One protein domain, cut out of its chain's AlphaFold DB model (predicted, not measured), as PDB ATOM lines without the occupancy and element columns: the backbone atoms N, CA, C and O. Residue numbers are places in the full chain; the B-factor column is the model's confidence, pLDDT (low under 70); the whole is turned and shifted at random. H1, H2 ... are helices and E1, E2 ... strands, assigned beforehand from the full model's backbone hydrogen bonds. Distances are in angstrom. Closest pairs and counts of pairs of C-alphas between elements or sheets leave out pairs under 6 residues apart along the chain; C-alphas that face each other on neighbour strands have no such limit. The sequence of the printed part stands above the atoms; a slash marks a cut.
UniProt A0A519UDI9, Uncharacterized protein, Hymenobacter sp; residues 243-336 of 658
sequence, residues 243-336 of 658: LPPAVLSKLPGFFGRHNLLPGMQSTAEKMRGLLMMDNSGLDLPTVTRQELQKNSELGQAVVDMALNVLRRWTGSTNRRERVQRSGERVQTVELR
ATOM      1  N   LEU A 243     180.839 227.220 100.607       74.81
ATOM      2  CA  LEU A 243     179.991 227.184 101.799       74.81
ATOM      3  C   LEU A 243     180.688 227.937 102.937       74.81
ATOM      4  O   LEU A 243     181.474 227.347 103.679       74.81
ATOM      5  N   PRO A 244     180.427 229.247 103.090       69.00
ATOM      6  CA  PRO A 244     180.952 230.017 104.210       69.00
ATOM      7  C   PRO A 244     180.534 229.421 105.573       69.00
ATOM      8  O   PRO A 244     179.436 228.870 105.679       69.00
ATOM      9  N   PRO A 245     181.316 229.603 106.656       63.19
ATOM     10  CA  PRO A 245     180.963 229.229 108.025       63.19
ATOM     11  C   PRO A 245     179.574 229.698 108.460       63.19
ATOM     12  O   PRO A 245     178.876 228.955 109.138       63.19
ATOM     13  N   ALA A 246     179.139 230.886 108.022       67.44
ATOM     14  CA  ALA A 246     177.798 231.399 108.300       67.44
ATOM     15  C   ALA A 246     176.680 230.535 107.683       67.44
ATOM     16  O   ALA A 246     175.600 230.423 108.258       67.44
ATOM     17  N   VAL A 247     176.933 229.914 106.527       78.19
ATOM     18  CA  VAL A 247     176.020 228.946 105.901       78.19
ATOM     19  C   VAL A 247     176.134 227.597 106.605       78.19
ATOM     20  O   VAL A 247     175.121 227.007 106.971       78.19
ATOM     21  N   LEU A 248     177.360 227.133 106.873       76.69
ATOM     22  CA  LEU A 248     177.616 225.890 107.608       76.69
ATOM     23  C   LEU A 248     176.931 225.873 108.981       76.69
ATOM     24  O   LEU A 248     176.321 224.875 109.347       76.69
ATOM     25  N   SER A 249     176.962 226.986 109.718       73.81
ATOM     26  CA  SER A 249     176.281 227.115 111.011       73.81
ATOM     27  C   SER A 249     174.757 227.085 110.901       73.81
ATOM     28  O   SER A 249     174.083 226.800 111.884       73.81
ATOM     29  N   LYS A 250     174.198 227.374 109.719       83.94
ATOM     30  CA  LYS A 250     172.755 227.302 109.448       83.94
ATOM     31  C   LYS A 250     172.315 225.917 108.959       83.94
ATOM     32  O   LYS A 250     171.112 225.656 108.967       83.94
ATOM     33  N   LEU A 251     173.243 225.026 108.579       88.00
ATOM     34  CA  LEU A 251     172.920 223.670 108.110       88.00
ATOM     35  C   LEU A 251     172.100 222.849 109.122       88.00
ATOM     36  O   LEU A 251     171.108 222.269 108.692       88.00
ATOM     37  N   PRO A 252     172.396 222.846 110.439       88.69
ATOM     38  CA  PRO A 252     171.536 222.193 111.431       88.69
ATOM     39  C   PRO A 252     170.070 222.647 111.371       88.69
ATOM     40  O   PRO A 252     169.157 221.827 111.329       88.69
ATOM     41  N   GLY A 253     169.835 223.962 111.296       87.38
ATOM     42  CA  GLY A 253     168.485 224.511 111.157       87.38
ATOM     43  C   GLY A 253     167.841 224.171 109.809       87.38
ATOM     44  O   GLY A 253     166.638 223.937 109.741       87.38
ATOM     45  N   PHE A 254     168.631 224.103 108.734       90.94
ATOM     46  CA  PHE A 254     168.176 223.622 107.428       90.94
ATOM     47  C   PHE A 254     167.731 222.155 107.486       90.94
ATOM     48  O   PHE A 254     166.631 221.849 107.029       90.94
ATOM     49  N   PHE A 255     168.506 221.267 108.114       91.69
ATOM     50  CA  PHE A 255     168.116 219.866 108.294       91.69
ATOM     51  C   PHE A 255     166.784 219.753 109.034       91.69
ATOM     52  O   PHE A 255     165.866 219.089 108.550       91.69
ATOM     53  N   GLY A 256     166.642 220.494 110.135       87.31
ATOM     54  CA  GLY A 256     165.416 220.538 110.921       87.31
ATOM     55  C   GLY A 256     164.183 221.041 110.156       87.31
ATOM     56  O   GLY A 256     163.089 220.504 110.338       87.31
ATOM     57  N   ARG A 257     164.338 222.034 109.267       86.38
ATOM     58  CA  ARG A 257     163.250 222.537 108.401       86.38
ATOM     59  C   ARG A 257     162.829 221.539 107.325       86.38
ATOM     60  O   ARG A 257     161.657 221.499 106.964       86.38
ATOM     61  N   HIS A 258     163.766 220.733 106.834       87.81
ATOM     62  CA  HIS A 258     163.511 219.714 105.814       87.81
ATOM     63  C   HIS A 258     163.246 218.316 106.396       87.81
ATOM     64  O   HIS A 258     163.224 217.344 105.642       87.81
ATOM     65  N   ASN A 259     163.022 218.208 107.714       83.88
ATOM     66  CA  ASN A 259     162.797 216.947 108.434       83.88
ATOM     67  C   ASN A 259     163.882 215.888 108.168       83.88
ATOM     68  O   ASN A 259     163.620 214.688 108.190       83.88
ATOM     69  N   LEU A 260     165.115 216.327 107.914       89.44
ATOM     70  CA  LEU A 260     166.275 215.452 107.990       89.44
ATOM     71  C   LEU A 260     166.583 215.277 109.474       89.44
ATOM     72  O   LEU A 260     166.663 216.269 110.192       89.44
ATOM     73  N   LEU A 261     166.702 214.038 109.945       89.00
ATOM     74  CA  LEU A 261     166.883 213.735 111.368       89.00
ATOM     75  C   LEU A 261     168.330 213.328 111.676       89.00
ATOM     76  O   LEU A 261     169.023 212.819 110.792       89.00
ATOM     77  N   PRO A 262     168.792 213.495 112.927       87.75
ATOM     78  CA  PRO A 262     170.098 213.011 113.363       87.75
ATOM     79  C   PRO A 262     170.312 211.536 113.046       87.75
ATOM     80  O   PRO A 262     169.449 210.686 113.283       87.75
ATOM     81  N   GLY A 263     171.485 211.239 112.493       78.94
ATOM     82  CA  GLY A 263     171.849 209.897 112.059       78.94
ATOM     83  C   GLY A 263     171.110 209.403 110.816       78.94
ATOM     84  O   GLY A 263     171.331 208.265 110.448       78.94
ATOM     85  N   MET A 264     170.243 210.182 110.160       82.00
ATOM     86  CA  MET A 264     169.604 209.775 108.901       82.00
ATOM     87  C   MET A 264     170.608 209.786 107.738       82.00
ATOM     88  O   MET A 264     171.424 210.701 107.625       82.00
ATOM     89  N   GLN A 265     170.504 208.809 106.834       79.12
ATOM     90  CA  GLN A 265     171.209 208.840 105.553       79.12
ATOM     91  C   GLN A 265     170.367 209.528 104.476       79.12
ATOM     92  O   GLN A 265     169.137 209.454 104.464       79.12
ATOM     93  N   SER A 266     171.039 210.226 103.565       84.12
ATOM     94  CA  SER A 266     170.423 210.889 102.419       84.12
ATOM     95  C   SER A 266     171.322 210.722 101.205       84.12
ATOM     96  O   SER A 266     172.543 210.768 101.336       84.12
ATOM     97  N   THR A 267     170.723 210.595 100.023       84.62
ATOM     98  CA  THR A 267     171.474 210.575  98.763       84.62
ATOM     99  C   THR A 267     171.964 211.972  98.385       84.62
ATOM    100  O   THR A 267     171.413 212.988  98.844       84.62
ATOM    101  N   ALA A 268     172.987 212.026  97.527       85.12
ATOM    102  CA  ALA A 268     173.512 213.274  96.983       85.12
ATOM    103  C   ALA A 268     172.456 214.015  96.152       85.12
ATOM    104  O   ALA A 268     172.307 215.229  96.289       85.12
ATOM    105  N   GLU A 269     171.659 213.297  95.358       87.38
ATOM    106  CA  GLU A 269     170.582 213.865  94.544       87.38
ATOM    107  C   GLU A 269     169.511 214.519  95.417       87.38
ATOM    108  O   GLU A 269     169.122 215.664  95.173       87.38
ATOM    109  N   LYS A 270     169.071 213.827  96.478       89.44
ATOM    110  CA  LYS A 270     168.074 214.358  97.415       89.44
ATOM    111  C   LYS A 270     168.606 215.598  98.127       89.44
ATOM    112  O   LYS A 270     167.920 216.616  98.167       89.44
ATOM    113  N   MET A 271     169.831 215.538  98.653       92.88
ATOM    114  CA  MET A 271     170.447 216.672  99.347       92.88
ATOM    115  C   MET A 271     170.623 217.875  98.413       92.88
ATOM    116  O   MET A 271     170.283 218.996  98.786       92.88
ATOM    117  N   ARG A 272     171.078 217.651  97.174       92.81
ATOM    118  CA  ARG A 272     171.175 218.690  96.140       92.81
ATOM    119  C   ARG A 272     169.823 219.343  95.874       92.81
ATOM    120  O   ARG A 272     169.738 220.568  95.882       92.81
ATOM    121  N   GLY A 273     168.777 218.538  95.680       91.69
ATOM    122  CA  GLY A 273     167.413 219.029  95.487       91.69
ATOM    123  C   GLY A 273     166.958 219.923  96.641       91.69
ATOM    124  O   GLY A 273     166.506 221.041  96.406       91.69
ATOM    125  N   LEU A 274     167.164 219.487  97.889       92.56
ATOM    126  CA  LEU A 274     166.813 220.272  99.079       92.56
ATOM    127  C   LEU A 274     167.592 221.596  99.159       92.56
ATOM    128  O   LEU A 274     166.989 222.643  99.382       92.56
ATOM    129  N   LEU A 275     168.908 221.575  98.915       91.75
ATOM    130  CA  LEU A 275     169.748 222.781  98.896       91.75
ATOM    131  C   LEU A 275     169.322 223.775  97.804       91.75
ATOM    132  O   LEU A 275     169.428 224.986  97.994       91.75
ATOM    133  N   MET A 276     168.847 223.280  96.658       88.62
ATOM    134  CA  MET A 276     168.359 224.120  95.562       88.62
ATOM    135  C   MET A 276     166.979 224.724  95.844       88.62
ATOM    136  O   MET A 276     166.722 225.846  95.413       88.62
ATOM    137  N   MET A 277     166.107 223.998  96.548       86.38
ATOM    138  CA  MET A 277     164.756 224.457  96.888       86.38
ATOM    139  C   MET A 277     164.737 225.458  98.054       86.38
ATOM    140  O   MET A 277     163.802 226.256  98.147       86.38
ATOM    141  N   ASP A 278     165.746 225.446  98.932       82.69
ATOM    142  CA  ASP A 278     165.827 226.379 100.062       82.69
ATOM    143  C   ASP A 278     166.230 227.793  99.606       82.69
ATOM    144  O   ASP A 278     167.403 228.138  99.403       82.69
ATOM    145  N   ASN A 279     165.224 228.643  99.417       67.56
ATOM    146  CA  ASN A 279     165.403 229.989  98.876       67.56
ATOM    147  C   ASN A 279     165.734 231.055  99.934       67.56
ATOM    148  O   ASN A 279     166.200 232.125  99.553       67.56
ATOM    149  N   SER A 280     165.574 230.782 101.235       63.75
ATOM    150  CA  SER A 280     165.789 231.785 102.297       63.75
ATOM    151  C   SER A 280     166.396 231.256 103.601       63.75
ATOM    152  O   SER A 280     166.790 232.050 104.450       63.75
ATOM    153  N   GLY A 281     166.491 229.939 103.803       69.81
ATOM    154  CA  GLY A 281     166.951 229.382 105.074       69.81
ATOM    155  C   GLY A 281     168.472 229.376 105.269       69.81
ATOM    156  O   GLY A 281     168.951 229.533 106.396       69.81
ATOM    157  N   LEU A 282     169.235 229.156 104.196       80.19
ATOM    158  CA  LEU A 282     170.700 229.057 104.225       80.19
ATOM    159  C   LEU A 282     171.434 230.310 103.731       80.19
ATOM    160  O   LEU A 282     172.604 230.482 104.069       80.19
ATOM    161  N   ASP A 283     170.772 231.174 102.957       77.88
ATOM    162  CA  ASP A 283     171.392 232.299 102.236       77.88
ATOM    163  C   ASP A 283     172.607 231.868 101.394       77.88
ATOM    164  O   ASP A 283     173.687 232.457 101.460       77.88
ATOM    165  N   LEU A 284     172.443 230.794 100.608       81.00
ATOM    166  CA  LEU A 284     173.516 230.286  99.753       81.00
ATOM    167  C   LEU A 284     173.991 231.364  98.763       81.00
ATOM    168  O   LEU A 284     173.145 231.936  98.060       81.00
ATOM    169  N   PRO A 285     175.317 231.592  98.635       76.69
ATOM    170  CA  PRO A 285     175.861 232.517  97.649       76.69
ATOM    171  C   PRO A 285     175.393 232.178  96.229       76.69
ATOM    172  O   PRO A 285     175.291 231.005  95.860       76.69
ATOM    173  N   THR A 286     175.169 233.196  95.394       76.38
ATOM    174  CA  THR A 286     174.705 233.021  94.003       76.38
ATOM    175  C   THR A 286     175.600 232.071  93.208       76.38
ATOM    176  O   THR A 286     175.105 231.217  92.477       76.38
ATOM    177  N   VAL A 287     176.917 232.174  93.396       72.62
ATOM    178  CA  VAL A 287     177.906 231.287  92.767       72.62
ATOM    179  C   VAL A 287     177.689 229.833  93.192       72.62
ATOM    180  O   VAL A 287     177.649 228.949  92.346       72.62
ATOM    181  N   THR A 288     177.473 229.580  94.482       80.00
ATOM    182  CA  THR A 288     177.194 228.239  95.012       80.00
ATOM    183  C   THR A 288     175.917 227.661  94.410       80.00
ATOM    184  O   THR A 288     175.909 226.506  93.990       80.00
ATOM    185  N   ARG A 289     174.853 228.468  94.283       82.44
ATOM    186  CA  ARG A 289     173.608 228.043  93.614       82.44
ATOM    187  C   ARG A 289     173.842 227.684  92.145       82.44
ATOM    188  O   ARG A 289     173.321 226.674  91.683       82.44
ATOM    189  N   GLN A 290     174.650 228.464  91.426       81.38
ATOM    190  CA  GLN A 290     174.999 228.176  90.030       81.38
ATOM    191  C   GLN A 290     175.798 226.872  89.886       81.38
ATOM    192  O   GLN A 290     175.526 226.089  88.978       81.38
ATOM    193  N   GLU A 291     176.759 226.607  90.773       81.44
ATOM    194  CA  GLU A 291     177.540 225.362  90.745       81.44
ATOM    195  C   GLU A 291     176.691 224.134  91.123       81.44
ATOM    196  O   GLU A 291     176.832 223.073  90.510       81.44
ATOM    197  N   LEU A 292     175.742 224.286  92.057       87.00
ATOM    198  CA  LEU A 292     174.748 223.253  92.371       87.00
ATOM    199  C   LEU A 292     173.859 222.928  91.161       87.00
ATOM    200  O   LEU A 292     173.666 221.746  90.869       87.00
ATOM    201  N   GLN A 293     173.378 223.954  90.446       87.00
ATOM    202  CA  GLN A 293     172.546 223.820  89.242       87.00
ATOM    203  C   GLN A 293     173.276 223.137  88.082       87.00
ATOM    204  O   GLN A 293     172.687 222.318  87.384       87.00
ATOM    205  N   LYS A 294     174.558 223.458  87.873       82.81
ATOM    206  CA  LYS A 294     175.379 222.866  86.802       82.81
ATOM    207  C   LYS A 294     175.806 221.425  87.080       82.81
ATOM    208  O   LYS A 294     176.375 220.802  86.189       82.81
ATOM    209  N   ASN A 295     175.593 220.925  88.298       81.62
ATOM    210  CA  ASN A 295     176.132 219.648  88.764       81.62
ATOM    211  C   ASN A 295     177.653 219.521  88.534       81.62
ATOM    212  O   ASN A 295     178.149 218.496  88.075       81.62
ATOM    213  N   SER A 296     178.397 220.598  88.802       79.44
ATOM    214  CA  SER A 296     179.855 220.590  88.668       79.44
ATOM    215  C   SER A 296     180.517 219.817  89.814       79.44
ATOM    216  O   SER A 296     179.894 219.561  90.846       79.44
ATOM    217  N   GLU A 297     181.813 219.520  89.684       74.94
ATOM    218  CA  GLU A 297     182.638 218.964  90.772       74.94
ATOM    219  C   GLU A 297     182.537 219.801  92.065       74.94
ATOM    220  O   GLU A 297     182.492 219.274  93.174       74.94
ATOM    221  N   LEU A 298     182.423 221.125  91.922       73.81
ATOM    222  CA  LEU A 298     182.265 222.062  93.035       73.81
ATOM    223  C   LEU A 298     180.861 221.995  93.636       73.81
ATOM    224  O   LEU A 298     180.711 222.027  94.855       73.81
ATOM    225  N   GLY A 299     179.834 221.855  92.794       82.12
ATOM    226  CA  GLY A 299     178.476 221.578  93.248       82.12
ATOM    227  C   GLY A 299     178.381 220.253  94.009       82.12
ATOM    228  O   GLY A 299     177.665 220.179  95.001       82.12
ATOM    229  N   GLN A 300     179.115 219.219  93.583       81.62
ATOM    230  CA  GLN A 300     179.190 217.946  94.303       81.62
ATOM    231  C   GLN A 300     179.885 218.098  95.662       81.62
ATOM    232  O   GLN A 300     179.332 217.662  96.666       81.62
ATOM    233  N   ALA A 301     181.003 218.825  95.735       75.06
ATOM    234  CA  ALA A 301     181.685 219.089  97.005       75.06
ATOM    235  C   ALA A 301     180.786 219.798  98.041       75.06
ATOM    236  O   ALA A 301     180.829 219.494  99.233       75.06
ATOM    237  N   VAL A 302     179.927 220.721  97.592       84.62
ATOM    238  CA  VAL A 302     178.920 221.390  98.441       84.62
ATOM    239  C   VAL A 302     177.917 220.381  99.015       84.62
ATOM    240  O   VAL A 302     177.594 220.438 100.204       84.62
ATOM    241  N   VAL A 303     177.438 219.450  98.188       88.88
ATOM    242  CA  VAL A 303     176.503 218.390  98.598       88.88
ATOM    243  C   VAL A 303     177.159 217.438  99.594       88.88
ATOM    244  O   VAL A 303     176.587 217.178 100.653       88.88
ATOM    245  N   ASP A 304     178.376 216.980  99.304       80.94
ATOM    246  CA  ASP A 304     179.129 216.069 100.169       80.94
ATOM    247  C   ASP A 304     179.397 216.701 101.537       80.94
ATOM    248  O   ASP A 304     179.282 216.045 102.575       80.94
ATOM    249  N   MET A 305     179.679 218.007 101.570       79.06
ATOM    250  CA  MET A 305     179.815 218.750 102.819       79.06
ATOM    251  C   MET A 305     178.514 218.759 103.623       79.06
ATOM    252  O   MET A 305     178.540 218.455 104.815       79.06
ATOM    253  N   ALA A 306     177.374 219.065 102.999       88.44
ATOM    254  CA  ALA A 306     176.085 219.054 103.688       88.44
ATOM    255  C   ALA A 306     175.739 217.654 104.230       88.44
ATOM    256  O   ALA A 306     175.337 217.526 105.386       88.44
ATOM    257  N   LEU A 307     175.975 216.600 103.440       86.44
ATOM    258  CA  LEU A 307     175.816 215.206 103.868       86.44
ATOM    259  C   LEU A 307     176.732 214.853 105.049       86.44
ATOM    260  O   LEU A 307     176.304 214.204 106.002       86.44
ATOM    261  N   ASN A 308     177.986 215.304 105.025       78.19
ATOM    262  CA  ASN A 308     178.935 215.110 106.121       78.19
ATOM    263  C   ASN A 308     178.484 215.781 107.418       78.19
ATOM    264  O   ASN A 308     178.599 215.180 108.490       78.19
ATOM    265  N   VAL A 309     177.967 217.009 107.331       83.38
ATOM    266  CA  VAL A 309     177.427 217.709 108.502       83.38
ATOM    267  C   VAL A 309     176.187 216.976 109.021       83.38
ATOM    268  O   VAL A 309     176.105 216.760 110.225       83.38
ATOM    269  N   LEU A 310     175.286 216.508 108.147       88.88
ATOM    270  CA  LEU A 310     174.107 215.723 108.542       88.88
ATOM    271  C   LEU A 310     174.490 214.438 109.291       88.88
ATOM    272  O   LEU A 310     173.949 214.172 110.362       88.88
ATOM    273  N   ARG A 311     175.464 213.673 108.777       83.06
ATOM    274  CA  ARG A 311     175.918 212.412 109.396       83.06
ATOM    275  C   ARG A 311     176.412 212.584 110.833       83.06
ATOM    276  O   ARG A 311     176.252 211.679 111.644       83.06
ATOM    277  N   ARG A 312     177.022 213.730 111.148       79.62
ATOM    278  CA  ARG A 312     177.590 214.032 112.476       79.62
ATOM    279  C   ARG A 312     176.674 214.878 113.349       79.62
ATOM    280  O   ARG A 312     177.005 215.151 114.500       79.62
ATOM    281  N   TRP A 313     175.564 215.349 112.797       87.38
ATOM    282  CA  TRP A 313     174.671 216.230 113.514       87.38
ATOM    283  C   TRP A 313     173.992 215.471 114.653       87.38
ATOM    284  O   TRP A 313     173.326 214.462 114.439       87.38
ATOM    285  N   THR A 314     174.158 215.974 115.876       85.62
ATOM    286  CA  THR A 314     173.609 215.368 117.097       85.62
ATOM    287  C   THR A 314     172.148 215.738 117.356       85.62
ATOM    288  O   THR A 314     171.569 215.277 118.338       85.62
ATOM    289  N   GLY A 315     171.560 216.586 116.503       88.19
ATOM    290  CA  GLY A 315     170.204 217.116 116.655       88.19
ATOM    291  C   GLY A 315     170.121 218.543 117.168       88.19
ATOM    292  O   GLY A 315     169.108 219.204 116.968       88.19
ATOM    293  N   SER A 316     171.186 219.073 117.764       86.75
ATOM    294  CA  SER A 316     171.177 220.449 118.260       86.75
ATOM    295  C   SER A 316     171.266 221.470 117.122       86.75
ATOM    296  O   SER A 316     172.186 221.423 116.303       86.75
ATOM    297  N   THR A 317     170.343 222.430 117.085       83.50
ATOM    298  CA  THR A 317     170.407 223.580 116.165       83.50
ATOM    299  C   THR A 317     171.072 224.815 116.776       83.50
ATOM    300  O   THR A 317     170.915 225.899 116.218       83.50
ATOM    301  N   ASN A 318     171.793 224.664 117.905       67.44
ATOM    302  CA  ASN A 318     172.356 225.764 118.702       67.44
ATOM    303  C   ASN A 318     172.833 226.931 117.836       67.44
ATOM    304  O   ASN A 318     173.721 226.797 116.988       67.44
ATOM    305  N   ARG A 319     172.220 228.092 118.070       55.88
ATOM    306  CA  ARG A 319     172.456 229.297 117.294       55.88
ATOM    307  C   ARG A 319     173.350 230.203 118.122       55.88
ATOM    308  O   ARG A 319     172.921 230.825 119.091       55.88
ATOM    309  N   ARG A 320     174.618 230.313 117.729       52.28
ATOM    310  CA  ARG A 320     175.478 231.389 118.230       52.28
ATOM    311  C   ARG A 320     174.972 232.693 117.628       52.28
ATOM    312  O   ARG A 320     175.317 233.015 116.493       52.28
ATOM    313  N   GLU A 321     174.118 233.410 118.349       44.12
ATOM    314  CA  GLU A 321     173.762 234.769 117.968       44.12
ATOM    315  C   GLU A 321     174.690 235.800 118.597       44.12
ATOM    316  O   GLU A 321     175.454 235.579 119.538       44.12
ATOM    317  N   ARG A 322     174.702 236.931 117.906       40.72
ATOM    318  CA  ARG A 322     175.702 237.973 117.980       40.72
ATOM    319  C   ARG A 322     175.686 238.642 119.345       40.72
ATOM    320  O   ARG A 322     174.647 238.891 119.939       40.72
ATOM    321  N   VAL A 323     176.893 238.999 119.754       46.50
ATOM    322  CA  VAL A 323     177.236 239.882 120.860       46.50
ATOM    323  C   VAL A 323     176.192 240.981 121.083       46.50
ATOM    324  O   VAL A 323     176.128 241.926 120.291       46.50
ATOM    325  N   GLN A 324     175.429 240.913 122.176       36.22
ATOM    326  CA  GLN A 324     174.761 242.113 122.672       36.22
ATOM    327  C   GLN A 324     175.830 243.006 123.301       36.22
ATOM    328  O   GLN A 324     176.513 242.620 124.251       36.22
ATOM    329  N   ARG A 325     176.012 244.206 122.739       39.44
ATOM    330  CA  ARG A 325     176.786 245.269 123.385       39.44
ATOM    331  C   ARG A 325     175.923 245.874 124.484       39.44
ATOM    332  O   ARG A 325     175.078 246.717 124.203       39.44
ATOM    333  N   SER A 326     176.162 245.458 125.722       33.94
ATOM    334  CA  SER A 326     175.757 246.222 126.901       33.94
ATOM    335  C   SER A 326     177.015 246.884 127.471       33.94
ATOM    336  O   SER A 326     177.787 246.269 128.206       33.94
ATOM    337  N   GLY A 327     177.293 248.114 127.025       57.16
ATOM    338  CA  GLY A 327     178.527 248.842 127.356       57.16
ATOM    339  C   GLY A 327     179.804 248.237 126.743       57.16
ATOM    340  O   GLY A 327     179.786 247.743 125.616       57.16
ATOM    341  N   GLU A 328     180.921 248.290 127.483       40.75
ATOM    342  CA  GLU A 328     182.254 247.791 127.073       40.75
ATOM    343  C   GLU A 328     182.376 246.253 127.054       40.75
ATOM    344  O   GLU A 328     183.354 245.710 126.543       40.75
ATOM    345  N   ARG A 329     181.388 245.507 127.572       38.69
ATOM    346  CA  ARG A 329     181.434 244.038 127.602       38.69
ATOM    347  C   ARG A 329     180.705 243.420 126.413       38.69
ATOM    348  O   ARG A 329     179.515 243.621 126.191       38.69
ATOM    349  N   VAL A 330     181.450 242.604 125.675       47.50
ATOM    350  CA  VAL A 330     180.969 241.741 124.596       47.50
ATOM    351  C   VAL A 330     180.499 240.422 125.215       47.50
ATOM    352  O   VAL A 330     181.330 239.574 125.528       47.50
ATOM    353  N   GLN A 331     179.190 240.234 125.393       44.75
ATOM    354  CA  GLN A 331     178.630 238.929 125.767       44.75
ATOM    355  C   GLN A 331     178.127 238.197 124.527       44.75
ATOM    356  O   GLN A 331     177.188 238.649 123.879       44.75
ATOM    357  N   THR A 332     178.747 237.065 124.195       46.97
ATOM    358  CA  THR A 332     178.172 236.105 123.248       46.97
ATOM    359  C   THR A 332     176.986 235.436 123.929       46.97
ATOM    360  O   THR A 332     177.173 234.707 124.898       46.97
ATOM    361  N   VAL A 333     175.779 235.699 123.436       50.06
ATOM    362  CA  VAL A 333     174.577 235.006 123.895       50.06
ATOM    363  C   VAL A 333     174.380 233.808 122.976       50.06
ATOM    364  O   VAL A 333     174.073 233.957 121.794       50.06
ATOM    365  N   GLU A 334     174.611 232.608 123.499       53.78
ATOM    366  CA  GLU A 334     174.225 231.389 122.798       53.78
ATOM    367  C   GLU A 334     172.709 231.238 122.944       53.78
ATOM    368  O   GLU A 334     172.197 230.981 124.032       53.78
ATOM    369  N   LEU A 335     171.977 231.471 121.855       56.72
ATOM    370  CA  LEU A 335     170.554 231.177 121.829       56.72
ATOM    371  C   LEU A 335     170.420 229.669 121.647       56.72
ATOM    372  O   LEU A 335     170.812 229.108 120.616       56.72
ATOM    373  N   ARG A 336     169.884 229.010 122.676       64.25
ATOM    374  CA  ARG A 336     169.567 227.586 122.624       64.25
ATOM    375  C   ARG A 336     168.552 227.377 121.499       64.25
ATOM    376  O   ARG A 336     167.458 227.933 121.537       64.25
TER     377      ARG A 336
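What this domain is: This is residues 243 to 336 of the 658 residues of an uncharacterized protein of Hymenobacter sp (UniProt A0A519UDI9). A head of five helices has a long two-stranded hairpin, E1 and E2, reaching out from it as an arm. In the head, H2, H3 and H4 pack on the longest helix, H5, each about perpendicular to it, and the arm makes much of the length of the whole. The printed part has 94 residues, with named elements in the order H1, H2, H3, H4, H5, E1, E2; the sheet has the order E1 - E2 and is antiparallel. The class is mixed, helices and strands. The whole is only just loose, close to compact, with a radius of gyration of the C-alphas of 15.0 A, and it is elongated, spanning 48 by 29 by 19 A.

How they stand to each other: E1, residues 319 to 326, and E2, residues 329 to 335, are antiparallel neighbours forming a hairpin, with 151 degrees between their directions. N 335 and O 319 are 3.0 A apart and N 324 and O 331 are 3.3 A apart, both within hydrogen-bond range. E2 is apart from H5, residues 297 to 312, which is the hub and touches three helices. H3, residues 268 to 277, touches residues 300 to 307 of H5, about perpendicular at 82 degrees; the closest C-alphas, of Arg 272 and Val 303, are 5.9 A apart. H4, residues 286 to 293, touches residues 298 to 302 of H5 at 89 degrees, about perpendicular, with the C-alphas of Leu 292 and Gly 299 closest at 4.2 A. H2, residues 251 to 257, touches residues 306 to 310 of H5 at 74 degrees, about perpendicular, with the C-alphas of Leu 251 and Ala 306 closest at 7.1 A. The helix packing is mostly crossed, with no touching pair at a shallow tilt. H3 and H4 touch as a helical hairpin, at a steep tilt of 43 degrees, opposite ways; their closest C-alphas, of Met 276 and Arg 289, are 6.8 A apart. H2 and H3 are near each other, with 6 pairs of C-alphas within 10 A. H1, residues 245 to 248, touches no helix, and it and H2 meet only through their link. In H2, H3, H4 and H5 every O i to N i+4 pair is within hydrogen-bond range; H1 is too short for such a pair.

Where its parts are: H1 begins at C-alpha 245, (180.963, 229.229, 108.025). H5 is 22.8 A long and H3 14.2 A; H4 is 10.6 A, H2 9.7 A and H1 4.7 A. E1 is 19.7 A long and E2 17.8 A, ending at C-alpha 335, (170.554, 231.177, 121.829).

The domain as a whole: The C-alphas of Glu 269 and Gly 327 are the two farthest apart, at 48.6 A. The printed part has no cut and no long link. Mean pLDDT of the printed part is 75.6; it is under 70 at residues 244 to 246, 279 to 281 and 318 to 336, the last of these including E1 and E2.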